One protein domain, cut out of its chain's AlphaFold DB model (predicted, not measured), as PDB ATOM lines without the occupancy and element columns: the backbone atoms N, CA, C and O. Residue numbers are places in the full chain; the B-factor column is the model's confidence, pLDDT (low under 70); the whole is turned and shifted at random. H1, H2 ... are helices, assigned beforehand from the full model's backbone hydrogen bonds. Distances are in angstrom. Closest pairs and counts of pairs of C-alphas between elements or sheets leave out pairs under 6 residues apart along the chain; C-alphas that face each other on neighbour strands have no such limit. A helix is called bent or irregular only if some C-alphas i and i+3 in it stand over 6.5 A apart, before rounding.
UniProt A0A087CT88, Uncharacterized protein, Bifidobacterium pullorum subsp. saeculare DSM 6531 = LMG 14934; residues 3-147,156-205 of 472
ATOM      1  N   SER A   3     104.865  99.910 119.680       73.88
ATOM      2  CA  SER A   3     105.472  99.598 120.985       73.88
ATOM      3  C   SER A   3     105.480 100.764 121.982       73.88
ATOM      4  O   SER A   3     105.296 100.542 123.175       73.88
ATOM      5  N   ILE A   4     105.655 102.002 121.510       77.88
ATOM      6  CA  ILE A   4     105.733 103.206 122.354       77.88
ATOM      7  C   ILE A   4     104.382 103.529 123.024       77.88
ATOM      8  O   ILE A   4     104.341 103.586 124.256       77.88
ATOM      9  N   PRO A   5     103.263 103.705 122.287       80.62
ATOM     10  CA  PRO A   5     101.969 103.966 122.918       80.62
ATOM     11  C   PRO A   5     101.502 102.789 123.784       80.62
ATOM     12  O   PRO A   5     100.928 103.013 124.849       80.62
ATOM     13  N   LEU A   6     101.805 101.546 123.385       81.69
ATOM     14  CA  LEU A   6     101.498 100.355 124.178       81.69
ATOM     15  C   LEU A   6     102.197 100.389 125.544       81.69
ATOM     16  O   LEU A   6     101.554 100.156 126.567       81.69
ATOM     17  N   TYR A   7     103.491 100.726 125.570       82.12
ATOM     18  CA  TYR A   7     104.254 100.824 126.812       82.12
ATOM     19  C   TYR A   7     103.674 101.879 127.756       82.12
ATOM     20  O   TYR A   7     103.498 101.606 128.940       82.12
ATOM     21  N   ILE A   8     103.308 103.052 127.232       80.19
ATOM     22  CA  ILE A   8     102.716 104.138 128.028       80.19
ATOM     23  C   ILE A   8     101.400 103.688 128.675       80.19
ATOM     24  O   ILE A   8     101.190 103.910 129.868       80.19
ATOM     25  N   VAL A   9     100.521 103.019 127.922       81.38
ATOM     26  CA  VAL A   9      99.239 102.523 128.448       81.38
ATOM     27  C   VAL A   9      99.462 101.480 129.545       81.38
ATOM     28  O   VAL A   9      98.859 101.581 130.615       81.38
ATOM     29  N   VAL A  10     100.355 100.512 129.319       81.06
ATOM     30  CA  VAL A  10     100.676  99.477 130.315       81.06
ATOM     31  C   VAL A  10     101.295 100.094 131.569       81.06
ATOM     32  O   VAL A  10     100.903  99.734 132.677       81.06
ATOM     33  N   PHE A  11     102.191 101.067 131.410       78.25
ATOM     34  CA  PHE A  11     102.825 101.776 132.518       78.25
ATOM     35  C   PHE A  11     101.810 102.538 133.382       78.25
ATOM     36  O   PHE A  11     101.852 102.454 134.608       78.25
ATOM     37  N   LEU A  12     100.838 103.220 132.769       79.38
ATOM     38  CA  LEU A  12      99.773 103.918 133.500       79.38
ATOM     39  C   LEU A  12      98.867 102.954 134.280       79.38
ATOM     40  O   LEU A  12      98.445 103.254 135.401       79.38
ATOM     41  N   VAL A  13      98.569 101.788 133.704       78.44
ATOM     42  CA  VAL A  13      97.782 100.740 134.369       78.44
ATOM     43  C   VAL A  13      98.568 100.125 135.531       78.44
ATOM     44  O   VAL A  13      98.023  99.983 136.629       78.44
ATOM     45  N   ALA A  14      99.854  99.831 135.327       76.44
ATOM     46  CA  ALA A  14     100.748  99.307 136.354       76.44
ATOM     47  C   ALA A  14     100.945 100.297 137.515       76.44
ATOM     48  O   ALA A  14     100.897  99.880 138.673       76.44
ATOM     49  N   ASP A  15     101.069 101.604 137.246       75.50
ATOM     50  CA  ASP A  15     101.149 102.634 138.294       75.50
ATOM     51  C   ASP A  15      99.868 102.669 139.137       75.50
ATOM     52  O   ASP A  15      99.917 102.691 140.369       75.50
ATOM     53  N   LYS A  16      98.698 102.594 138.489       75.75
ATOM     54  CA  LYS A  16      97.401 102.595 139.179       75.75
ATOM     55  C   LYS A  16      97.220 101.380 140.096       75.75
ATOM     56  O   LYS A  16      96.647 101.524 141.176       75.75
ATOM     57  N   LEU A  17      97.701 100.207 139.682       70.12
ATOM     58  CA  LEU A  17      97.671  98.970 140.473       70.12
ATOM     59  C   LEU A  17      98.708  98.991 141.607       70.12
ATOM     60  O   LEU A  17      98.375  98.691 142.751       70.12
ATOM     61  N   SER A  18      99.933  99.438 141.324       66.69
ATOM     62  CA  SER A  18     101.043  99.472 142.286       66.69
ATOM     63  C   SER A  18     100.782 100.408 143.476       66.69
ATOM     64  O   SER A  18     101.229 100.133 144.591       66.69
ATOM     65  N   ARG A  19      99.969 101.461 143.286       66.69
ATOM     66  CA  ARG A  19      99.491 102.351 144.365       66.69
ATOM     67  C   ARG A  19      98.732 101.635 145.490       66.69
ATOM     68  O   ARG A  19      98.598 102.221 146.560       66.69
ATOM     69  N   ARG A  20      98.214 100.421 145.265       63.69
ATOM     70  CA  ARG A  20      97.498  99.640 146.290       63.69
ATOM     71  C   ARG A  20      98.398  98.721 147.120       63.69
ATOM     72  O   ARG A  20      98.000  98.379 148.226       63.69
ATOM     73  N   GLU A  21      99.569  98.331 146.616       61.06
ATOM     74  CA  GLU A  21     100.346  97.210 147.178       61.06
ATOM     75  C   GLU A  21     101.774  97.574 147.617       61.06
ATOM     76  O   GLU A  21     102.328  96.902 148.485       61.06
ATOM     77  N   TYR A  22     102.384  98.637 147.076       61.03
ATOM     78  CA  TYR A  22     103.789  98.969 147.345       61.03
ATOM     79  C   TYR A  22     103.965 100.208 148.233       61.03
ATOM     80  O   TYR A  22     103.337 101.246 148.026       61.03
ATOM     81  N   THR A  23     104.909 100.136 149.178       58.22
ATOM     82  CA  THR A  23     105.416 101.304 149.921       58.22
ATOM     83  C   THR A  23     106.110 102.300 148.985       58.22
ATOM     84  O   THR A  23     106.780 101.895 148.033       58.22
ATOM     85  N   GLU A  24     106.002 103.597 149.289       59.91
ATOM     86  CA  GLU A  24     106.360 104.726 148.411       59.91
ATOM     87  C   GLU A  24     107.774 104.645 147.796       59.91
ATOM     88  O   GLU A  24     107.955 104.979 146.627       59.91
ATOM     89  N   ASN A  25     108.747 104.081 148.524       60.53
ATOM     90  CA  ASN A  25     110.139 103.944 148.075       60.53
ATOM     91  C   ASN A  25     110.383 102.861 147.002       60.53
ATOM     92  O   ASN A  25     111.385 102.936 146.292       60.53
ATOM     93  N   TYR A  26     109.500 101.864 146.867       64.81
ATOM     94  CA  TYR A  26     109.663 100.736 145.928       64.81
ATOM     95  C   TYR A  26     108.650 100.745 144.772       64.81
ATOM     96  O   TYR A  26     108.779  99.953 143.837       64.81
ATOM     97  N   ARG A  27     107.677 101.666 144.801       68.00
ATOM     98  CA  ARG A  27     106.576 101.767 143.827       68.00
ATOM     99  C   ARG A  27     107.067 101.895 142.384       68.00
ATOM    100  O   ARG A  27     106.606 101.173 141.504       68.00
ATOM    101  N   LEU A  28     108.026 102.787 142.140       69.69
ATOM    102  CA  LEU A  28     108.497 103.086 140.785       69.69
ATOM    103  C   LEU A  28     109.322 101.928 140.196       69.69
ATOM    104  O   LEU A  28     109.109 101.538 139.050       69.69
ATOM    105  N   SER A  29     110.171 101.293 141.010       72.50
ATOM    106  CA  SER A  29     110.925 100.096 140.606       72.50
ATOM    107  C   SER A  29     109.999  98.923 140.252       72.50
ATOM    108  O   SER A  29     110.171  98.295 139.205       72.50
ATOM    109  N   GLY A  30     108.971  98.671 141.075       74.12
ATOM    110  CA  GLY A  30     107.969  97.632 140.818       74.12
ATOM    111  C   GLY A  30     107.141  97.903 139.558       74.12
ATOM    112  O   GLY A  30     106.972  97.009 138.731       74.12
ATOM    113  N   CYS A  31     106.688  99.146 139.363       79.25
ATOM    114  CA  CYS A  31     105.935  99.551 138.174       79.25
ATOM    115  C   CYS A  31     106.746  99.359 136.881       79.25
ATOM    116  O   CYS A  31     106.253  98.762 135.921       79.25
ATOM    117  N   LEU A  32     108.014  99.784 136.867       79.94
ATOM    118  CA  LEU A  32     108.905  99.611 135.714       79.94
ATOM    119  C   LEU A  32     109.189  98.137 135.402       79.94
ATOM    120  O   LEU A  32     109.286  97.770 134.231       79.94
ATOM    121  N   PHE A  33     109.323  97.293 136.428       81.69
ATOM    122  CA  PHE A  33     109.560  95.859 136.259       81.69
ATOM    123  C   PHE A  33     108.347  95.137 135.660       81.69
ATOM    124  O   PHE A  33     108.485  94.425 134.666       81.69
ATOM    125  N   TRP A  34     107.150  95.366 136.206       81.94
ATOM    126  CA  TRP A  34     105.925  94.755 135.684       81.94
ATOM    127  C   TRP A  34     105.559  95.284 134.298       81.94
ATOM    128  O   TRP A  34     105.173  94.501 133.436       81.94
ATOM    129  N   SER A  35     105.762  96.579 134.042       83.81
ATOM    130  CA  SER A  35     105.546  97.157 132.709       83.81
ATOM    131  C   SER A  35     106.482  96.540 131.672       83.81
ATOM    132  O   SER A  35     106.052  96.225 130.568       83.81
ATOM    133  N   TYR A  36     107.745  96.298 132.034       84.75
ATOM    134  CA  TYR A  36     108.708  95.594 131.188       84.75
ATOM    135  C   TYR A  36     108.252  94.168 130.843       84.75
ATOM    136  O   TYR A  36     108.223  93.815 129.666       84.75
ATOM    137  N   ILE A  37     107.846  93.374 131.843       86.75
ATOM    138  CA  ILE A  37     107.380  91.996 131.619       86.75
ATOM    139  C   ILE A  37     106.117  91.986 130.756       86.75
ATOM    140  O   ILE A  37     106.057  91.266 129.762       86.75
ATOM    141  N   VAL A  38     105.114  92.792 131.112       87.00
ATOM    142  CA  VAL A  38     103.816  92.807 130.425       87.00
ATOM    143  C   VAL A  38     103.964  93.283 128.981       87.00
ATOM    144  O   VAL A  38     103.393  92.669 128.084       87.00
ATOM    145  N   VAL A  39     104.758  94.328 128.725       87.56
ATOM    146  CA  VAL A  39     105.005  94.808 127.356       87.56
ATOM    147  C   VAL A  39     105.815  93.793 126.553       87.56
ATOM    148  O   VAL A  39     105.470  93.545 125.402       87.56
ATOM    149  N   GLY A  40     106.839  93.167 127.144       86.44
ATOM    150  CA  GLY A  40     107.609  92.108 126.487       86.44
ATOM    151  C   GLY A  40     106.720  90.941 126.047       86.44
ATOM    152  O   GLY A  40     106.731  90.567 124.876       86.44
ATOM    153  N   VAL A  41     105.873  90.434 126.951       88.44
ATOM    154  CA  VAL A  41     104.915  89.356 126.650       88.44
ATOM    155  C   VAL A  41     103.891  89.789 125.598       88.44
ATOM    156  O   VAL A  41     103.646  89.043 124.654       88.44
ATOM    157  N   LEU A  42     103.317  90.991 125.710       87.69
ATOM    158  CA  LEU A  42     102.340  91.491 124.736       87.69
ATOM    159  C   LEU A  42     102.935  91.627 123.333       87.69
ATOM    160  O   LEU A  42     102.266  91.282 122.363       87.69
ATOM    161  N   LEU A  43     104.174  92.107 123.213       87.19
ATOM    162  CA  LEU A  43     104.853  92.223 121.922       87.19
ATOM    163  C   LEU A  43     105.113  90.850 121.293       87.19
ATOM    164  O   LEU A  43     104.852  90.690 120.104       87.19
ATOM    165  N   VAL A  44     105.541  89.861 122.088       87.38
ATOM    166  CA  VAL A  44     105.700  88.473 121.619       87.38
ATOM    167  C   VAL A  44     104.360  87.921 121.129       87.38
ATOM    168  O   VAL A  44     104.279  87.456 119.999       87.38
ATOM    169  N   VAL A  45     103.288  88.042 121.922       85.94
ATOM    170  CA  VAL A  45     101.952  87.538 121.551       85.94
ATOM    171  C   VAL A  45     101.432  88.209 120.278       85.94
ATOM    172  O   VAL A  45     100.973  87.522 119.367       85.94
ATOM    173  N   LEU A  46     101.520  89.539 120.185       86.56
ATOM    174  CA  LEU A  46     101.086  90.282 118.999       86.56
ATOM    175  C   LEU A  46     101.869  89.865 117.753       86.56
ATOM    176  O   LEU A  46     101.283  89.730 116.682       86.56
ATOM    177  N   TYR A  47     103.175  89.640 117.893       84.94
ATOM    178  CA  TYR A  47     104.014  89.176 116.797       84.94
ATOM    179  C   TYR A  47     103.650  87.756 116.361       84.94
ATOM    180  O   TYR A  47     103.460  87.530 115.171       84.94
ATOM    181  N   THR A  48     103.450  86.825 117.299       80.19
ATOM    182  CA  THR A  48     103.013  85.455 116.987       80.19
ATOM    183  C   THR A  48     101.668  85.441 116.258       80.19
ATOM    184  O   THR A  48     101.509  84.740 115.258       80.19
ATOM    185  N   VAL A  49     100.703  86.253 116.702       82.06
ATOM    186  CA  VAL A  49      99.409  86.399 116.017       82.06
ATOM    187  C   VAL A  49      99.595  86.981 114.616       82.06
ATOM    188  O   VAL A  49      98.995  86.485 113.669       82.06
ATOM    189  N   ALA A  50     100.460  87.984 114.449       81.94
ATOM    190  CA  ALA A  50     100.754  88.545 113.133       81.94
ATOM    191  C   ALA A  50     101.406  87.519 112.186       81.94
ATOM    192  O   ALA A  50     101.102  87.523 110.994       81.94
ATOM    193  N   THR A  51     102.258  86.626 112.702       75.81
ATOM    194  CA  THR A  51     102.862  85.541 111.913       75.81
ATOM    195  C   THR A  51     101.873  84.428 111.571       75.81
ATOM    196  O   THR A  51     101.982  83.855 110.498       75.81
ATOM    197  N   LEU A  52     100.875  84.162 112.421       73.81
ATOM    198  CA  LEU A  52      99.816  83.172 112.161       73.81
ATOM    199  C   LEU A  52      98.874  83.578 111.016       73.81
ATOM    200  O   LEU A  52      98.255  82.721 110.397       73.81
ATOM    201  N   VAL A  53      98.733  84.881 110.761       76.00
ATOM    202  CA  VAL A  53      97.818  85.421 109.740       76.00
ATOM    203  C   VAL A  53      98.475  85.491 108.353       76.00
ATOM    204  O   VAL A  53      97.778  85.666 107.355       76.00
ATOM    205  N   ARG A  54      99.805  85.358 108.258       72.69
ATOM    206  CA  ARG A  54     100.526  85.406 106.979       72.69
ATOM    207  C   ARG A  54     100.738  83.994 106.420       72.69
ATOM    208  O   ARG A  54     101.116  83.114 107.191       72.69
ATOM    209  N   PRO A  55     100.535  83.774 105.107       68.25
ATOM    210  CA  PRO A  55     100.921  82.517 104.477       68.25
ATOM    211  C   PRO A  55     102.433  82.318 104.627       68.25
ATOM    212  O   PRO A  55     103.209  83.266 104.487       68.25
ATOM    213  N   MET A  56     102.828  81.097 104.974       65.88
ATOM    214  CA  MET A  56     104.227  80.727 105.161       65.88
ATOM    215  C   MET A  56     104.855  80.558 103.781       65.88
ATOM    216  O   MET A  56     104.376  79.747 102.992       65.88
ATOM    217  N   THR A  57     105.875  81.354 103.475       73.50
ATOM    218  CA  THR A  57     106.674  81.165 102.266       73.50
ATOM    219  C   THR A  57     107.626  79.998 102.492       73.50
ATOM    220  O   THR A  57     108.298  79.935 103.526       73.50
ATOM    221  N   THR A  58     107.635  79.056 101.556       76.81
ATOM    222  CA  THR A  58     108.597  77.957 101.516       76.81
ATOM    223  C   THR A  58     109.800  78.382 100.690       76.81
ATOM    224  O   THR A  58     109.651  79.105  99.707       76.81
ATOM    225  N   TYR A  59     110.975  77.956 101.127       81.31
ATOM    226  CA  TYR A  59     112.246  78.173 100.445       81.31
ATOM    227  C   TYR A  59     112.931  76.824 100.273       81.31
ATOM    228  O   TYR A  59     113.046  76.088 101.262       81.31
ATOM    229  N   ASP A  60     113.376  76.537  99.054       71.81
ATOM    230  CA  ASP A  60     114.028  75.275  98.700       71.81
ATOM    231  C   ASP A  60     115.514  75.276  99.086       71.81
ATOM    232  O   ASP A  60     116.041  74.253  99.527       71.81
ATOM    233  N   SER A  61     116.166  76.444  99.055       76.50
ATOM    234  CA  SER A  61     117.552  76.613  99.495       76.50
ATOM    235  C   SER A  61     117.736  77.730 100.535       76.50
ATOM    236  O   SER A  61     116.904  78.625 100.724       76.50
ATOM    237  N   ALA A  62     118.873  77.687 101.238       79.31
ATOM    238  CA  ALA A  62     119.288  78.765 102.139       79.31
ATOM    239  C   ALA A  62     119.658  80.051 101.373       79.31
ATOM    240  O   ALA A  62     119.517  81.148 101.920       79.31
ATOM    241  N   VAL A  63     120.099  79.911 100.118       80.44
ATOM    242  CA  VAL A  63     120.462  81.016  99.225       80.44
ATOM    243  C   VAL A  63     119.222  81.805  98.833       80.44
ATOM    244  O   VAL A  63     119.199  83.018  99.036       80.44
ATOM    245  N   ASP A  64     118.148  81.132  98.429       81.62
ATOM    246  CA  ASP A  64     116.885  81.792  98.073       81.62
ATOM    247  C   ASP A  64     116.291  82.545  99.264       81.62
ATOM    248  O   ASP A  64     115.821  83.679  99.149       81.62
ATOM    249  N   ALA A  65     116.364  81.942 100.454       84.44
ATOM    250  CA  ALA A  65     115.909  82.582 101.681       84.44
ATOM    251  C   ALA A  65     116.737  83.831 102.034       84.44
ATOM    252  O   ALA A  65     116.192  84.795 102.581       84.44
ATOM    253  N   PHE A  66     118.039  83.830 101.730       86.19
ATOM    254  CA  PHE A  66     118.912  84.992 101.893       86.19
ATOM    255  C   PHE A  66     118.620  86.090 100.870       86.19
ATOM    256  O   PHE A  66     118.483  87.242 101.272       86.19
ATOM    257  N   LEU A  67     118.469  85.750  99.588       84.81
ATOM    258  CA  LEU A  67     118.132  86.714  98.535       84.81
ATOM    259  C   LEU A  67     116.757  87.359  98.788       84.81
ATOM    260  O   LEU A  67     116.580  88.564  98.612       84.81
ATOM    261  N   ALA A  68     115.804  86.597  99.331       85.44
ATOM    262  CA  ALA A  68     114.511  87.126  99.762       85.44
ATOM    263  C   ALA A  68     114.593  88.033 101.010       85.44
ATOM    264  O   ALA A  68     113.680  88.835 101.271       85.44
ATOM    265  N   ALA A  69     115.656  87.921 101.814       85.50
ATOM    266  CA  ALA A  69     115.842  88.720 103.017       85.50
ATOM    267  C   ALA A  69     116.344  90.128 102.659       85.50
ATOM    268  O   ALA A  69     117.522  90.366 102.410       85.50
ATOM    269  N   LYS A  70     115.432  91.108 102.693       81.19
ATOM    270  CA  LYS A  70     115.767  92.515 102.422       81.19
ATOM    271  C   LYS A  70     116.875  93.016 103.346       81.19
ATOM    272  O   LYS A  70     116.742  92.901 104.563       81.19
ATOM    273  N   ASN A  71     117.884  93.682 102.785       84.44
ATOM    274  CA  ASN A  71     118.885  94.422 103.549       84.44
ATOM    275  C   ASN A  71     118.384  95.856 103.838       84.44
ATOM    276  O   ASN A  71     118.421  96.717 102.961       84.44
ATOM    277  N   PRO A  72     117.921  96.173 105.063       80.31
ATOM    278  CA  PRO A  72     117.382  97.499 105.369       80.31
ATOM    279  C   PRO A  72     118.456  98.595 105.469       80.31
ATOM    280  O   PRO A  72     118.102  99.769 105.581       80.31
ATOM    281  N   LEU A  73     119.743  98.232 105.485       85.56
ATOM    282  CA  LEU A  73     120.870  99.143 105.722       85.56
ATOM    283  C   LEU A  73     121.774  99.322 104.497       85.56
ATOM    284  O   LEU A  73     122.816  99.963 104.606       85.56
ATOM    285  N   GLU A  74     121.374  98.811 103.336       79.56
ATOM    286  CA  GLU A  74     122.150  98.878 102.094       79.56
ATOM    287  C   GLU A  74     122.522 100.321 101.696       79.56
ATOM    288  O   GLU A  74     123.646 100.592 101.290       79.56
ATOM    289  N   GLY A  75     121.615 101.281 101.910       78.94
ATOM    290  CA  GLY A  75     121.833 102.704 101.618       78.94
ATOM    291  C   GLY A  75     122.497 103.517 102.739       78.94
ATOM    292  O   GLY A  75     122.429 104.750 102.716       78.94
ATOM    293  N   ALA A  76     123.063 102.878 103.766       86.19
ATOM    294  CA  ALA A  76     123.693 103.597 104.870       86.19
ATOM    295  C   ALA A  76     124.977 104.313 104.414       86.19
ATOM    296  O   ALA A  76     125.816 103.749 103.725       86.19
ATOM    297  N   SER A  77     125.176 105.558 104.863       83.44
ATOM    298  CA  SER A  77     126.382 106.340 104.537       83.44
ATOM    299  C   SER A  77     127.656 105.848 105.238       83.44
ATOM    300  O   SER A  77     128.739 106.342 104.943       83.44
ATOM    301  N   SER A  78     127.514 104.953 106.217       86.25
ATOM    302  CA  SER A  78     128.599 104.354 106.994       86.25
ATOM    303  C   SER A  78     128.813 102.925 106.511       86.25
ATOM    304  O   SER A  78     127.875 102.126 106.536       86.25
ATOM    305  N   THR A  79     130.048 102.607 106.123       83.44
ATOM    306  CA  THR A  79     130.446 101.273 105.651       83.44
ATOM    307  C   THR A  79     130.220 100.213 106.726       83.44
ATOM    308  O   THR A  79     129.744  99.118 106.446       83.44
ATOM    309  N   LEU A  80     130.493 100.544 107.988       85.00
ATOM    310  CA  LEU A  80     130.318  99.603 109.094       85.00
ATOM    311  C   LEU A  80     128.832  99.290 109.349       85.00
ATOM    312  O   LEU A  80     128.476  98.169 109.716       85.00
ATOM    313  N   VAL A  81     127.949 100.269 109.122       87.31
ATOM    314  CA  VAL A  81     126.495 100.083 109.231       87.31
ATOM    315  C   VAL A  81     125.950  99.297 108.041       87.31
ATOM    316  O   VAL A  81     125.147  98.391 108.261       87.31
ATOM    317  N   SER A  82     126.394  99.574 106.814       86.19
ATOM    318  CA  SER A  82     125.966  98.801 105.641       86.19
ATOM    319  C   SER A  82     126.420  97.337 105.726       86.19
ATOM    320  O   SER A  82     125.615  96.443 105.471       86.19
ATOM    321  N   GLU A  83     127.645  97.068 106.201       84.69
ATOM    322  CA  GLU A  83     128.138  95.703 106.467       84.69
ATOM    323  C   GLU A  83     127.288  94.966 107.511       84.69
ATOM    324  O   GLU A  83     126.970  93.786 107.349       84.69
ATOM    325  N   SER A  84     126.863  95.660 108.572       85.19
ATOM    326  CA  SER A  84     125.953  95.066 109.559       85.19
ATOM    327  C   SER A  84     124.605  94.671 108.946       85.19
ATOM    328  O   SER A  84     123.993  93.701 109.389       85.19
ATOM    329  N   GLY A  85     124.179  95.378 107.894       86.25
ATOM    330  CA  GLY A  85     123.008  95.045 107.092       86.25
ATOM    331  C   GLY A  85     123.129  93.704 106.377       86.25
ATOM    332  O   GLY A  85     122.192  92.916 106.431       86.25
ATOM    333  N   ILE A  86     124.296  93.413 105.795       86.25
ATOM    334  CA  ILE A  86     124.585  92.144 105.101       86.25
ATOM    335  C   ILE A  86     124.555  90.967 106.084       86.25
ATOM    336  O   ILE A  86     123.959  89.925 105.821       86.25
ATOM    337  N   LEU A  87     125.153  91.133 107.268       86.56
ATOM    338  CA  LEU A  87     125.089  90.104 108.312       86.56
ATOM    339  C   LEU A  87     123.665  89.927 108.851       86.56
ATOM    340  O   LEU A  87     123.265  88.816 109.202       86.56
ATOM    341  N   MET A  88     122.893  91.013 108.929       85.88
ATOM    342  CA  MET A  88     121.503  90.963 109.361       85.88
ATOM    343  C   MET A  88     120.622  90.239 108.339       85.88
ATOM    344  O   MET A  88     119.852  89.375 108.754       85.88
ATOM    345  N   SER A  89     120.775  90.515 107.039       87.12
ATOM    346  CA  SER A  89     120.060  89.785 105.985       87.12
ATOM    347  C   SER A  89     120.470  88.315 105.940       87.12
ATOM    348  O   SER A  89     119.601  87.464 105.810       87.12
ATOM    349  N   PHE A  90     121.746  87.986 106.173       86.25
ATOM    350  CA  PHE A  90     122.200  86.599 106.319       86.25
ATOM    351  C   PHE A  90     121.489  85.884 107.470       86.25
ATOM    352  O   PHE A  90     120.880  84.832 107.293       86.25
ATOM    353  N   VAL A  91     121.509  86.482 108.660       82.50
ATOM    354  CA  VAL A  91     120.854  85.915 109.842       82.50
ATOM    355  C   VAL A  91     119.338  85.808 109.651       82.50
ATOM    356  O   VAL A  91     118.737  84.836 110.108       82.50
ATOM    357  N   ASP A  92     118.703  86.777 108.994       85.50
ATOM    358  CA  ASP A  92     117.270  86.733 108.698       85.50
ATOM    359  C   ASP A  92     116.933  85.686 107.624       85.50
ATOM    360  O   ASP A  92     115.979  84.933 107.818       85.50
ATOM    361  N   GLY A  93     117.751  85.540 106.580       84.94
ATOM    362  CA  GLY A  93     117.629  84.482 105.575       84.94
ATOM    363  C   GLY A  93     117.749  83.088 106.186       84.94
ATOM    364  O   GLY A  93     116.872  82.248 105.999       84.94
ATOM    365  N   MET A  94     118.744  82.865 107.048       83.69
ATOM    366  CA  MET A  94     118.898  81.591 107.765       83.69
ATOM    367  C   MET A  94     117.729  81.294 108.711       83.69
ATOM    368  O   MET A  94     117.334  80.135 108.865       83.69
ATOM    369  N   LYS A  95     117.139  82.321 109.342       83.62
ATOM    370  CA  LYS A  95     115.903  82.146 110.123       83.62
ATOM    371  C   LYS A  95     114.742  81.739 109.223       83.62
ATOM    372  O   LYS A  95     114.012  80.827 109.600       83.62
ATOM    373  N   LEU A  96     114.558  82.404 108.081       85.44
ATOM    374  CA  LEU A  96     113.492  82.091 107.128       85.44
ATOM    375  C   LEU A  96     113.624  80.656 106.610       85.44
ATOM    376  O   LEU A  96     112.657  79.901 106.692       85.44
ATOM    377  N   TYR A  97     114.829  80.250 106.204       84.31
ATOM    378  CA  TYR A  97     115.121  78.881 105.785       84.31
ATOM    379  C   TYR A  97     114.828  77.869 106.901       84.31
ATOM    380  O   TYR A  97     114.041  76.946 106.713       84.31
ATOM    381  N   GLY A  98     115.351  78.084 108.114       80.25
ATOM    382  CA  GLY A  98     115.103  77.179 109.242       80.25
ATOM    383  C   GLY A  98     113.622  77.067 109.633       80.25
ATOM    384  O   GLY A  98     113.153  75.989 110.001       80.25
ATOM    385  N   ILE A  99     112.864  78.165 109.529       82.44
ATOM    386  CA  ILE A  99     111.411  78.189 109.754       82.44
ATOM    387  C   ILE A  99     110.670  77.420 108.647       82.44
ATOM    388  O   ILE A  99     109.740  76.675 108.975       82.44
ATOM    389  N   SER A 100     111.096  77.570 107.385       82.38
ATOM    390  CA  SER A 100     110.590  76.832 106.218       82.38
ATOM    391  C   SER A 100     110.801  75.329 106.401       82.38
ATOM    392  O   SER A 100     109.829  74.577 106.458       82.38
ATOM    393  N   THR A 101     112.037  74.887 106.661       81.25
ATOM    394  CA  THR A 101     112.363  73.471 106.897       81.25
ATOM    395  C   THR A 101     111.557  72.876 108.055       81.25
ATOM    396  O   THR A 101     111.003  71.783 107.943       81.25
ATOM    397  N   ALA A 102     111.432  73.601 109.172       80.00
ATOM    398  CA  ALA A 102     110.641  73.145 110.315       80.00
ATOM    399  C   ALA A 102     109.137  73.036 109.996       80.00
ATOM    400  O   ALA A 102     108.445  72.205 110.592       80.00
ATOM    401  N   SER A 103     108.634  73.832 109.044       77.50
ATOM    402  CA  SER A 103     107.210  73.861 108.693       77.50
ATOM    403  C   SER A 103     106.770  72.597 107.961       77.50
ATOM    404  O   SER A 103     105.666  72.113 108.214       77.50
ATOM    405  N   HIS A 104     107.668  72.001 107.166       77.69
ATOM    406  CA  HIS A 104     107.447  70.704 106.524       77.69
ATOM    407  C   HIS A 104     107.282  69.566 107.545       77.69
ATOM    408  O   HIS A 104     106.588  68.592 107.271       77.69
ATOM    409  N   VAL A 105     107.882  69.691 108.737       80.06
ATOM    410  CA  VAL A 105     107.762  68.696 109.818       80.06
ATOM    411  C   VAL A 105     106.514  68.947 110.664       80.06
ATOM    412  O   VAL A 105     105.751  68.025 110.948       80.06
ATOM    413  N   SER A 106     106.314  70.185 111.122       79.44
ATOM    414  CA  SER A 106     105.137  70.574 111.899       79.44
ATOM    415  C   SER A 106     105.030  72.088 112.032       79.44
ATOM    416  O   SER A 106     105.923  72.744 112.571       79.44
ATOM    417  N   ALA A 107     103.859  72.631 111.694       76.44
ATOM    418  CA  ALA A 107     103.550  74.044 111.902       76.44
ATOM    419  C   ALA A 107     103.750  74.488 113.367       76.44
ATOM    420  O   ALA A 107     104.232  75.589 113.629       76.44
ATOM    421  N   ALA A 108     103.443  73.621 114.342       78.56
ATOM    422  CA  ALA A 108     103.593  73.941 115.763       78.56
ATOM    423  C   ALA A 108     105.063  74.148 116.172       78.56
ATOM    424  O   ALA A 108     105.352  75.001 117.014       78.56
ATOM    425  N   ILE A 109     105.988  73.401 115.560       78.69
ATOM    426  CA  ILE A 109     107.429  73.521 115.820       78.69
ATOM    427  C   ILE A 109     107.950  74.845 115.255       78.69
ATOM    428  O   ILE A 109     108.642  75.575 115.965       78.69
ATOM    429  N   SER A 110     107.551  75.218 114.035       75.94
ATOM    430  CA  SER A 110     107.925  76.511 113.451       75.94
ATOM    431  C   SER A 110     107.441  77.692 114.290       75.94
ATOM    432  O   SER A 110     108.213  78.615 114.553       75.94
ATOM    433  N   PHE A 111     106.202  77.657 114.798       78.94
ATOM    434  CA  PHE A 111     105.706  78.713 115.690       78.94
ATOM    435  C   PHE A 111     106.486  78.784 117.006       78.94
ATOM    436  O   PHE A 111     106.775  79.883 117.481       78.94
ATOM    437  N   ALA A 112     106.877  77.643 117.582       81.75
ATOM    438  CA  ALA A 112     107.709  77.624 118.781       81.75
ATOM    439  C   ALA A 112     109.084  78.272 118.534       81.75
ATOM    440  O   ALA A 112     109.531  79.082 119.348       81.75
ATOM    441  N   ILE A 113     109.717  77.985 117.391       80.44
ATOM    442  CA  ILE A 113     110.995  78.594 116.988       80.44
ATOM    443  C   ILE A 113     110.848  80.113 116.832       80.44
ATOM    444  O   ILE A 113     111.636  80.868 117.402       80.44
ATOM    445  N   VAL A 114     109.804  80.579 116.139       80.25
ATOM    446  CA  VAL A 114     109.514  82.015 115.970       80.25
ATOM    447  C   VAL A 114     109.335  82.710 117.323       80.25
ATOM    448  O   VAL A 114     109.901  83.783 117.547       80.25
ATOM    449  N   ILE A 115     108.591  82.096 118.250       83.31
ATOM    450  CA  ILE A 115     108.402  82.630 119.604       83.31
ATOM    451  C   ILE A 115     109.756  82.764 120.305       83.31
ATOM    452  O   ILE A 115     110.087  83.860 120.756       83.31
ATOM    453  N   ILE A 116     110.560  81.696 120.342       84.38
ATOM    454  CA  ILE A 116     111.868  81.681 121.015       84.38
ATOM    455  C   ILE A 116     112.792  82.769 120.455       84.38
ATOM    456  O   ILE A 116     113.375  83.533 121.227       84.38
ATOM    457  N   LEU A 117     112.884  82.886 119.128       82.69
ATOM    458  CA  LEU A 117     113.730  83.881 118.465       82.69
ATOM    459  C   LEU A 117     113.259  85.319 118.731       82.69
ATOM    460  O   LEU A 117     114.079  86.226 118.875       82.69
ATOM    461  N   SER A 118     111.946  85.537 118.837       82.81
ATOM    462  CA  SER A 118     111.365  86.871 119.026       82.81
ATOM    463  C   SER A 118     111.425  87.392 120.469       82.81
ATOM    464  O   SER A 118     111.462  88.609 120.684       82.81
ATOM    465  N   VAL A 119     111.485  86.499 121.467       86.88
ATOM    466  CA  VAL A 119     111.507  86.862 122.896       86.88
ATOM    467  C   VAL A 119     112.680  87.794 123.204       86.88
ATOM    468  O   VAL A 119     112.472  88.868 123.766       86.88
ATOM    469  N   SER A 120     113.899  87.438 122.796       85.00
ATOM    470  CA  SER A 120     115.094  88.245 123.093       85.00
ATOM    471  C   SER A 120     114.967  89.678 122.555       85.00
ATOM    472  O   SER A 120     115.157  90.649 123.292       85.00
ATOM    473  N   THR A 121     114.542  89.824 121.297       85.50
ATOM    474  CA  THR A 121     114.403  91.127 120.634       85.50
ATOM    475  C   THR A 121     113.344  92.003 121.301       85.50
ATOM    476  O   THR A 121     113.596  93.176 121.586       85.50
ATOM    477  N   PHE A 122     112.162  91.455 121.601       87.50
ATOM    478  CA  PHE A 122     111.083  92.246 122.196       87.50
ATOM    479  C   PHE A 122     111.337  92.610 123.653       87.50
ATOM    480  O   PHE A 122     111.037  93.738 124.054       87.50
ATOM    481  N   PHE A 123     111.943  91.715 124.433       87.00
ATOM    482  CA  PHE A 123     112.390  92.058 125.779       87.00
ATOM    483  C   PHE A 123     113.530  93.088 125.741       87.00
ATOM    484  O   PHE A 123     113.537  94.003 126.560       87.00
ATOM    485  N   GLY A 124     114.417  93.053 124.741       86.62
ATOM    486  CA  GLY A 124     115.396  94.118 124.500       86.62
ATOM    487  C   GLY A 124     114.744  95.490 124.279       86.62
ATOM    488  O   GLY A 124     115.072  96.457 124.970       86.62
ATOM    489  N   ILE A 125     113.750  95.571 123.387       86.56
ATOM    490  CA  ILE A 125     112.984  96.806 123.128       86.56
ATOM    491  C   ILE A 125     112.259  97.280 124.394       86.56
ATOM    492  O   ILE A 125     112.318  98.463 124.737       86.56
ATOM    493  N   ALA A 126     111.602  96.372 125.120       85.81
ATOM    494  CA  ALA A 126     110.937  96.698 126.380       85.81
ATOM    495  C   ALA A 126     111.934  97.209 127.439       85.81
ATOM    496  O   ALA A 126     111.610  98.111 128.214       85.81
ATOM    497  N   GLY A 127     113.156  96.669 127.455       84.81
ATOM    498  CA  GLY A 127     114.249  97.116 128.315       84.81
ATOM    499  C   GLY A 127     114.709  98.539 127.995       84.81
ATOM    500  O   GLY A 127     114.861  99.351 128.908       84.81
ATOM    501  N   LEU A 128     114.855  98.882 126.712       85.94
ATOM    502  CA  LEU A 128     115.190 100.245 126.285       85.94
ATOM    503  C   LEU A 128     114.092 101.247 126.663       85.94
ATOM    504  O   LEU A 128     114.387 102.309 127.213       85.94
ATOM    505  N   LEU A 129     112.822 100.889 126.448       84.44
ATOM    506  CA  LEU A 129     111.677 101.716 126.846       84.44
ATOM    507  C   LEU A 129     111.618 101.919 128.365       84.44
ATOM    508  O   LEU A 129     111.315 103.018 128.830       84.44
ATOM    509  N   ARG A 130     111.973 100.889 129.142       83.56
ATOM    510  CA  ARG A 130     112.096 100.984 130.600       83.56
ATOM    511  C   ARG A 130     113.146 102.009 131.014       83.56
ATOM    512  O   ARG A 130     112.854 102.823 131.881       83.56
ATOM    513  N   VAL A 131     114.334 101.983 130.411       81.88
ATOM    514  CA  VAL A 131     115.400 102.956 130.710       81.88
ATOM    515  C   VAL A 131     114.975 104.372 130.312       81.88
ATOM    516  O   VAL A 131     115.175 105.304 131.086       81.88
ATOM    517  N   ALA A 132     114.323 104.528 129.156       80.81
ATOM    518  CA  ALA A 132     113.819 105.815 128.676       80.81
ATOM    519  C   ALA A 132     112.697 106.409 129.550       80.81
ATOM    520  O   ALA A 132     112.465 107.615 129.513       80.81
ATOM    521  N   SER A 133     112.011 105.578 130.339       78.56
ATOM    522  CA  SER A 133     110.892 105.988 131.199       78.56
ATOM    523  C   SER A 133     111.312 106.356 132.628       78.56
ATOM    524  O   SER A 133     110.462 106.703 133.448       78.56
ATOM    525  N   ILE A 134     112.607 106.267 132.953       81.00
ATOM    526  CA  ILE A 134     113.135 106.677 134.259       81.00
ATOM    527  C   ILE A 134     113.166 108.207 134.331       81.00
ATOM    528  O   ILE A 134     113.747 108.868 133.472       81.00
ATOM    529  N   ASP A 135     112.583 108.769 135.391       77.62
ATOM    530  CA  ASP A 135     112.596 110.214 135.621       77.62
ATOM    531  C   ASP A 135     114.015 110.752 135.887       77.62
ATOM    532  O   ASP A 135     114.858 110.093 136.506       77.62
ATOM    533  N   ILE A 136     114.272 111.998 135.477       69.06
ATOM    534  CA  ILE A 136     115.578 112.652 135.630       69.06
ATOM    535  C   ILE A 136     115.987 112.769 137.111       69.06
ATOM    536  O   ILE A 136     117.179 112.770 137.431       69.06
ATOM    537  N   GLY A 137     115.014 112.866 138.027       70.25
ATOM    538  CA  GLY A 137     115.238 112.900 139.470       70.25
ATOM    539  C   GLY A 137     115.735 111.564 140.021       70.25
ATOM    540  O   GLY A 137     116.654 111.540 140.839       70.25
ATOM    541  N   GLU A 138     115.202 110.450 139.521       71.62
ATOM    542  CA  GLU A 138     115.665 109.109 139.885       71.62
ATOM    543  C   GLU A 138     116.991 108.740 139.219       71.62
ATOM    544  O   GLU A 138     117.832 108.086 139.835       71.62
ATOM    545  N   MET A 139     117.230 109.211 137.995       69.81
ATOM    546  CA  MET A 139     118.494 108.993 137.294       69.81
ATOM    547  C   MET A 139     119.678 109.605 138.061       69.81
ATOM    548  O   MET A 139     120.743 108.996 138.159       69.81
ATOM    549  N   LYS A 140     119.478 110.763 138.710       69.44
ATOM    550  CA  LYS A 140     120.476 111.379 139.606       69.44
ATOM    551  C   LYS A 140     120.851 110.480 140.787       69.44
ATOM    552  O   LYS A 140     122.000 110.518 141.220       69.44
ATOM    553  N   ARG A 141     119.922 109.646 141.273       69.69
ATOM    554  CA  ARG A 141     120.147 108.710 142.388       69.69
ATOM    555  C   ARG A 141     121.156 107.615 142.032       69.69
ATOM    556  O   ARG A 141     121.864 107.155 142.918       69.69
ATOM    557  N   VAL A 142     121.268 107.244 140.753       71.25
ATOM    558  CA  VAL A 142     122.247 106.255 140.256       71.25
ATOM    559  C   VAL A 142     123.686 106.777 140.361       71.25
ATOM    560  O   VAL A 142     124.621 106.003 140.537       71.25
ATOM    561  N   PHE A 143     123.870 108.099 140.305       72.81
ATOM    562  CA  PHE A 143     125.179 108.752 140.415       72.81
ATOM    563  C   PHE A 143     125.551 109.154 141.854       72.81
ATOM    564  O   PHE A 143     126.610 109.756 142.084       72.81
ATOM    565  N   SER A 144     124.697 108.819 142.822       72.94
ATOM    566  CA  SER A 144     124.964 108.957 144.252       72.94
ATOM    567  C   SER A 144     125.540 107.647 144.812       72.94
ATOM    568  O   SER A 144     125.195 106.571 144.327       72.94
ATOM    569  N   PRO A 145     126.439 107.695 145.812       68.75
ATOM    570  CA  PRO A 145     126.958 106.479 146.437       68.75
ATOM    571  C   PRO A 145     125.842 105.662 147.116       68.75
ATOM    572  O   PRO A 145     124.771 106.185 147.400       68.75
ATOM    573  N   LEU A 146     126.073 104.374 147.386       66.62
ATOM    574  CA  LEU A 146     125.137 103.583 148.194       66.62
ATOM    575  C   LEU A 146     125.093 104.165 149.622       66.62
ATOM    576  O   LEU A 146     126.160 104.440 150.178       66.62
ATOM    577  N   PRO A 147     123.903 104.385 150.214       64.62
ATOM    578  CA  PRO A 147     123.803 104.896 151.576       64.62
ATOM    579  C   PRO A 147     124.401 103.884 152.560       64.62
ATOM    580  O   PRO A 147     124.106 102.691 152.482       64.62
ATOM    581  N   LEU A 156     122.801 112.528 150.284       64.88
ATOM    582  CA  LEU A 156     123.752 112.019 149.298       64.88
ATOM    583  C   LEU A 156     123.939 112.980 148.121       64.88
ATOM    584  O   LEU A 156     123.013 113.266 147.362       64.88
ATOM    585  N   HIS A 157     125.184 113.410 147.916       68.31
ATOM    586  CA  HIS A 157     125.575 114.243 146.784       68.31
ATOM    587  C   HIS A 157     126.109 113.423 145.608       68.31
ATOM    588  O   HIS A 157     126.844 112.445 145.773       68.31
ATOM    589  N   VAL A 158     125.790 113.886 144.400       71.38
ATOM    590  CA  VAL A 158     126.266 113.295 143.149       71.38
ATOM    591  C   VAL A 158     127.783 113.456 143.024       71.38
ATOM    592  O   VAL A 158     128.318 114.564 143.137       71.38
ATOM    593  N   LYS A 159     128.500 112.361 142.739       76.50
ATOM    594  CA  LYS A 159     129.953 112.414 142.516       76.50
ATOM    595  C   LYS A 159     130.266 112.890 141.097       76.50
ATOM    596  O   LYS A 159     129.957 112.207 140.123       76.50
ATOM    597  N   LYS A 160     130.978 114.020 140.977       77.56
ATOM    598  CA  LYS A 160     131.418 114.594 139.686       77.56
ATOM    599  C   LYS A 160     132.182 113.590 138.810       77.56
ATOM    600  O   LYS A 160     132.000 113.593 137.600       77.56
ATOM    601  N   ALA A 161     132.972 112.698 139.412       79.06
ATOM    602  CA  ALA A 161     133.706 111.656 138.690       79.06
ATOM    603  C   ALA A 161     132.785 110.695 137.913       79.06
ATOM    604  O   ALA A 161     133.095 110.346 136.779       79.06
ATOM    605  N   TYR A 162     131.631 110.311 138.472       80.12
ATOM    606  CA  TYR A 162     130.690 109.418 137.787       80.12
ATOM    607  C   TYR A 162     129.971 110.110 136.631       80.12
ATOM    608  O   TYR A 162     129.758 109.486 135.598       80.12
ATOM    609  N   ILE A 163     129.675 111.407 136.764       79.62
ATOM    610  CA  ILE A 163     129.144 112.214 135.657       79.62
ATOM    611  C   ILE A 163     130.167 112.290 134.519       79.62
ATOM    612  O   ILE A 163     129.808 112.098 133.363       79.62
ATOM    613  N   VAL A 164     131.443 112.537 134.842       84.94
ATOM    614  CA  VAL A 164     132.514 112.613 133.837       84.94
ATOM    615  C   VAL A 164     132.658 111.287 133.096       84.94
ATOM    616  O   VAL A 164     132.707 111.300 131.875       84.94
ATOM    617  N   VAL A 165     132.659 110.147 133.793       84.69
ATOM    618  CA  VAL A 165     132.729 108.824 133.147       84.69
ATOM    619  C   VAL A 165     131.492 108.554 132.285       84.69
ATOM    620  O   VAL A 165     131.629 108.117 131.146       84.69
ATOM    621  N   ALA A 166     130.293 108.855 132.789       82.25
ATOM    622  CA  ALA A 166     129.047 108.646 132.056       82.25
ATOM    623  C   ALA A 166     128.908 109.550 130.819       82.25
ATOM    624  O   ALA A 166     128.276 109.146 129.852       82.25
ATOM    625  N   ALA A 167     129.507 110.744 130.829       84.69
ATOM    626  CA  ALA A 167     129.546 111.644 129.676       84.69
ATOM    627  C   ALA A 167     130.697 111.313 128.708       84.69
ATOM    628  O   ALA A 167     130.531 111.407 127.493       84.69
ATOM    629  N   ALA A 168     131.857 110.909 129.231       88.50
ATOM    630  CA  ALA A 168     133.022 110.559 128.427       88.50
ATOM    631  C   ALA A 168     132.826 109.237 127.681       88.50
ATOM    632  O   ALA A 168     133.261 109.124 126.541       88.50
ATOM    633  N   MET A 169     132.155 108.249 128.281       88.06
ATOM    634  CA  MET A 169     131.982 106.932 127.665       88.06
ATOM    635  C   MET A 169     131.230 107.000 126.317       88.06
ATOM    636  O   MET A 169     131.788 106.504 125.340       88.06
ATOM    637  N   PRO A 170     130.055 107.650 126.182       89.12
ATOM    638  CA  PRO A 170     129.407 107.817 124.880       89.12
ATOM    639  C   PRO A 170     130.280 108.564 123.870       89.12
ATOM    640  O   PRO A 170     130.339 108.167 122.713       89.12
ATOM    641  N   ALA A 171     130.996 109.611 124.296       90.56
ATOM    642  CA  ALA A 171     131.876 110.373 123.410       90.56
ATOM    643  C   ALA A 171     133.045 109.521 122.884       90.56
ATOM    644  O   ALA A 171     133.360 109.578 121.698       90.56
ATOM    645  N   VAL A 172     133.649 108.697 123.747       93.75
ATOM    646  CA  VAL A 172     134.684 107.730 123.361       93.75
ATOM    647  C   VAL A 172     134.109 106.691 122.405       93.75
ATOM    648  O   VAL A 172     134.716 106.447 121.373       93.75
ATOM    649  N   LEU A 173     132.929 106.131 122.688       91.25
ATOM    650  CA  LEU A 173     132.280 105.154 121.806       91.25
ATOM    651  C   LEU A 173     131.963 105.737 120.424       91.25
ATOM    652  O   LEU A 173     132.210 105.074 119.422       91.25
ATOM    653  N   ILE A 174     131.477 106.979 120.355       91.19
ATOM    654  CA  ILE A 174     131.229 107.680 119.087       91.19
ATOM    655  C   ILE A 174     132.545 107.888 118.330       91.19
ATOM    656  O   ILE A 174     132.621 107.585 117.144       91.19
ATOM    657  N   ALA A 175     133.595 108.366 119.003       91.38
ATOM    658  CA  ALA A 175     134.901 108.560 118.377       91.38
ATOM    659  C   ALA A 175     135.504 107.233 117.881       91.38
ATOM    660  O   ALA A 175     136.030 107.170 116.772       91.38
ATOM    661  N   SER A 176     135.386 106.162 118.670       91.94
ATOM    662  CA  SER A 176     135.797 104.812 118.282       91.94
ATOM    663  C   SER A 176     135.005 104.293 117.087       91.94
ATOM    664  O   SER A 176     135.606 103.713 116.189       91.94
ATOM    665  N   PHE A 177     133.692 104.528 117.042       91.06
ATOM    666  CA  PHE A 177     132.845 104.147 115.914       91.06
ATOM    667  C   PHE A 177     133.270 104.863 114.628       91.06
ATOM    668  O   PHE A 177     133.505 104.203 113.623       91.06
ATOM    669  N   VAL A 178     133.459 106.186 114.668       91.38
ATOM    670  CA  VAL A 178     133.934 106.962 113.506       91.38
ATOM    671  C   VAL A 178     135.318 106.487 113.052       91.38
ATOM    672  O   VAL A 178     135.566 106.341 111.855       91.38
ATOM    673  N   GLY A 179     136.217 106.198 113.998       89.75
ATOM    674  CA  GLY A 179     137.531 105.636 113.691       89.75
ATOM    675  C   GLY A 179     137.429 104.275 112.996       89.75
ATOM    676  O   GLY A 179     138.052 104.074 111.955       89.75
ATOM    677  N   ALA A 180     136.609 103.367 113.528       88.56
ATOM    678  CA  ALA A 180     136.392 102.038 112.962       88.56
ATOM    679  C   ALA A 180     135.739 102.092 111.571       88.56
ATOM    680  O   ALA A 180     136.168 101.371 110.675       88.56
ATOM    681  N   ASP A 181     134.762 102.978 111.378       88.56
ATOM    682  CA  ASP A 181     134.075 103.178 110.100       88.56
ATOM    683  C   ASP A 181     135.034 103.677 109.010       88.56
ATOM    684  O   ASP A 181     135.095 103.110 107.921       88.56
ATOM    685  N   SER A 182     135.884 104.660 109.334       85.88
ATOM    686  CA  SER A 182     136.892 105.161 108.390       85.88
ATOM    687  C   SER A 182     137.952 104.110 108.031       85.88
ATOM    688  O   SER A 182     138.403 104.027 106.884       85.88
ATOM    689  N   TRP A 183     138.328 103.267 109.000       85.81
ATOM    690  CA  TRP A 183     139.226 102.143 108.760       85.81
ATOM    691  C   TRP A 183     138.580 101.096 107.844       85.81
ATOM    692  O   TRP A 183     139.224 100.661 106.889       85.81
ATOM    693  N   MET A 184     137.303 100.753 108.059       80.75
ATOM    694  CA  MET A 184     136.573  99.821 107.188       80.75
ATOM    695  C   MET A 184     136.393 100.333 105.764       80.75
ATOM    696  O   MET A 184     136.672  99.589 104.826       80.75
ATOM    697  N   ALA A 185     136.052 101.609 105.580       80.19
ATOM    698  CA  ALA A 185     135.972 102.208 104.249       80.19
ATOM    699  C   ALA A 185     137.301 102.067 103.471       80.19
ATOM    700  O   ALA A 185     137.325 101.771 102.274       80.19
ATOM    701  N   THR A 186     138.436 102.203 104.165       81.69
ATOM    702  CA  THR A 186     139.770 102.016 103.566       81.69
ATOM    703  C   THR A 186     140.040 100.549 103.198       81.69
ATOM    704  O   THR A 186     140.628 100.259 102.157       81.69
ATOM    705  N   VAL A 187     139.608  99.599 104.032       77.75
ATOM    706  CA  VAL A 187     139.784  98.162 103.764       77.75
ATOM    707  C   VAL A 187     138.922  97.704 102.586       77.75
ATOM    708  O   VAL A 187     139.441  97.009 101.709       77.75
ATOM    709  N   ALA A 188     137.659  98.139 102.530       71.56
ATOM    710  CA  ALA A 188     136.719  97.809 101.459       71.56
ATOM    711  C   ALA A 188     137.267  98.210 100.078       71.56
ATOM    712  O   ALA A 188     137.291  97.406  99.151       71.56
ATOM    713  N   THR A 189     137.826  99.419  99.970       72.56
ATOM    714  CA  THR A 189     138.422  99.915  98.714       72.56
ATOM    715  C   THR A 189     139.695  99.176  98.289       72.56
ATOM    716  O   THR A 189     140.017  99.150  97.105       72.56
ATOM    717  N   THR A 190     140.425  98.560  99.226       70.56
ATOM    718  CA  THR A 190     141.724  97.924  98.943       70.56
ATOM    719  C   THR A 190     141.606  96.432  98.615       70.56
ATOM    720  O   THR A 190     142.443  95.895  97.893       70.56
ATOM    721  N   ARG A 191     140.609  95.729  99.172       61.38
ATOM    722  CA  ARG A 191     140.501  94.258  99.096       61.38
ATOM    723  C   ARG A 191     139.392  93.744  98.178       61.38
ATOM    724  O   ARG A 191     139.237  92.531  98.074       61.38
ATOM    725  N   GLY A 192     138.638  94.631  97.531       67.62
ATOM    726  CA  GLY A 192     137.537  94.277  96.629       67.62
ATOM    727  C   GLY A 192     136.260  93.828  97.348       67.62
ATOM    728  O   GLY A 192     135.184  94.210  96.915       67.62
ATOM    729  N   TYR A 193     136.386  93.104  98.468       73.50
ATOM    730  CA  TYR A 193     135.271  92.659  99.308       73.50
ATOM    731  C   TYR A 193     135.443  93.095 100.765       73.50
ATOM    732  O   TYR A 193     136.553  93.103 101.315       73.50
ATOM    733  N   THR A 194     134.323  93.421 101.400       80.81
ATOM    734  CA  THR A 194     134.222  93.697 102.836       80.81
ATOM    735  C   THR A 194     134.332  92.422 103.679       80.81
ATOM    736  O   THR A 194     134.278  91.300 103.167       80.81
ATOM    737  N   MET A 195     134.506  92.562 105.003       79.81
ATOM    738  CA  MET A 195     134.558  91.387 105.887       79.81
ATOM    739  C   MET A 195     133.223  90.639 105.930       79.81
ATOM    740  O   MET A 195     133.229  89.408 105.922       79.81
ATOM    741  N   ALA A 196     132.102  91.365 105.966       82.38
ATOM    742  CA  ALA A 196     130.771  90.767 105.953       82.38
ATOM    743  C   ALA A 196     130.484  90.014 104.643       82.38
ATOM    744  O   ALA A 196     130.055  88.864 104.698       82.38
ATOM    745  N   GLU A 197     130.781  90.619 103.489       84.12
ATOM    746  CA  GLU A 197     130.601  89.981 102.175       84.12
ATOM    747  C   GLU A 197     131.412  88.695 102.068       84.12
ATOM    748  O   GLU A 197     130.874  87.656 101.702       84.12
ATOM    749  N   ARG A 198     132.691  88.728 102.464       83.31
ATOM    750  CA  ARG A 198     133.536  87.533 102.443       83.31
ATOM    751  C   ARG A 198     133.000  86.433 103.354       83.31
ATOM    752  O   ARG A 198     132.978  85.280 102.953       83.31
ATOM    753  N   PHE A 199     132.578  86.781 104.571       83.62
ATOM    754  CA  PHE A 199     132.016  85.798 105.491       83.62
ATOM    755  C   PHE A 199     130.770  85.133 104.901       83.62
ATOM    756  O   PHE A 199     130.681  83.912 104.916       83.62
ATOM    757  N   VAL A 200     129.830  85.916 104.365       84.00
ATOM    758  CA  VAL A 200     128.603  85.366 103.773       84.00
ATOM    759  C   VAL A 200     128.924  84.546 102.526       84.00
ATOM    760  O   VAL A 200     128.448  83.422 102.422       84.00
ATOM    761  N   ARG A 201     129.789  85.041 101.638       84.00
ATOM    762  CA  ARG A 201     130.254  84.311 100.453       84.00
ATOM    763  C   ARG A 201     130.852  82.949 100.816       84.00
ATOM    764  O   ARG A 201     130.413  81.940 100.281       84.00
ATOM    765  N   ASP A 202     131.783  82.916 101.769       80.12
ATOM    766  CA  ASP A 202     132.461  81.687 102.207       80.12
ATOM    767  C   ASP A 202     131.501  80.699 102.911       80.12
ATOM    768  O   ASP A 202     131.799  79.512 103.003       80.12
ATOM    769  N   GLN A 203     130.380  81.171 103.474       79.19
ATOM    770  CA  GLN A 203     129.369  80.304 104.101       79.19
ATOM    771  C   GLN A 203     128.311  79.796 103.118       79.19
ATOM    772  O   GLN A 203     127.786  78.705 103.322       79.19
ATOM    773  N   MET A 204     127.962  80.600 102.114       78.38
ATOM    774  CA  MET A 204     126.903  80.285 101.153       78.38
ATOM    775  C   MET A 204     127.420  79.450  99.984       78.38
ATOM    776  O   MET A 204     126.645  78.676  99.438       78.38
ATOM    777  N   ASP A 205     128.709  79.592  99.645       80.25
ATOM    778  CA  ASP A 205     129.413  78.816  98.613       80.25
ATOM    779  C   ASP A 205     128.620  78.703  97.301       80.25
ATOM    780  O   ASP A 205     128.431  77.626  96.740       80.25
TER     781      ASP A 205
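Overview. This is residues 3 to 147 and 156 to 205 of the 472 residues of an uncharacterized protein of Bifidobacterium pullorum subsp. saeculare DSM 6531 = LMG 14934 (UniProt A0A087CT88). The model is a flat, open frame of helices: the long H7 makes one side, H4 stands nearly square to it near one end, and bent H5, with H2 packed on it, folds back from the other end of H4, leaving a wide gap between H5b and H7. H1 packs on H2, H3 and H8 pack on H4, and H6 lies past the end of H5b. The printed part has 195 residues with eight named helices, H1 to H8 in order, and no named strand; it is all helix, loose, with a radius of gyration of the C-alphas of 22.3 A and spans of 60 by 47 by 24 A.

Arrangement. H7, residues 160 to 191, touches H4, residues 79 to 105, about perpendicular at 83 degrees; the closest C-alphas, those of Leu 80 and Asp 181, are 5.3 A apart, and H4 takes part with residues 79 to 80 alone. H4 is the hub, touching four helices. H8, residues 195 to 204, touches it at a shallow tilt of 22 degrees, the same way, closest at the C-alphas of Glu 83 and Ala 196, 5.6 A. H3, residues 62 to 67, touches H4 at a steep tilt of 47 degrees, opposite ways, closest at the C-alphas of Phe 66 and Gly 93, 3.9 A. H5, residues 107 to 132, was assigned as one helix by its hydrogen bonds but is bent, C-alphas 117 and 120 being 6.5 A apart; its arms H5a, residues 107 to 117, and H5b, residues 120 to 132, stand at 36 degrees, only just steep. H4 and H5a form a hairpin, closest at the C-alphas of Ala 102 and Ser 110, 5.3 A. H2, residues 27 to 52, touches H5b with residues 32 to 44 alone, closest at the C-alphas of Gly 40 and Phe 123, 4.8 A. H1, residues 3 to 18, forms a hairpin with H2, closest at the C-alphas of Phe 11 and Ser 35, 5.4 A. H6, residues 136 to 142, touches no helix. Every O i to N i+4 pair is within hydrogen-bond range in H1, H2, H3, H5a, H5b and H8, against 22 of 23 in H4, 26 of 28 in H7 and 1 of 3 in H6, where 2 of 4 O i to N i+3 pairs are within range.

Along the chain. H7 is 46.3 A long, from C-alpha 160 at (131.418, 114.594, 139.686) to C-alpha 191 at (140.501, 94.258, 99.096). H4 measures 39.9 A, H2 37.3 A and H1 21.8 A, H1 beginning at C-alpha 3, (105.472, 99.598, 120.985).

Size, cuts and confidence. The C-alphas farthest apart, those of Arg 20 and Thr 190, are 64.8 A apart. Residues 148 to 155 are not printed, and C-alphas 147 and 156 are 7.5 A apart across this cut. The link from H3 to H4 is long. Mean pLDDT of the printed part is 80.0, with residues 18 to 28 among those under 70.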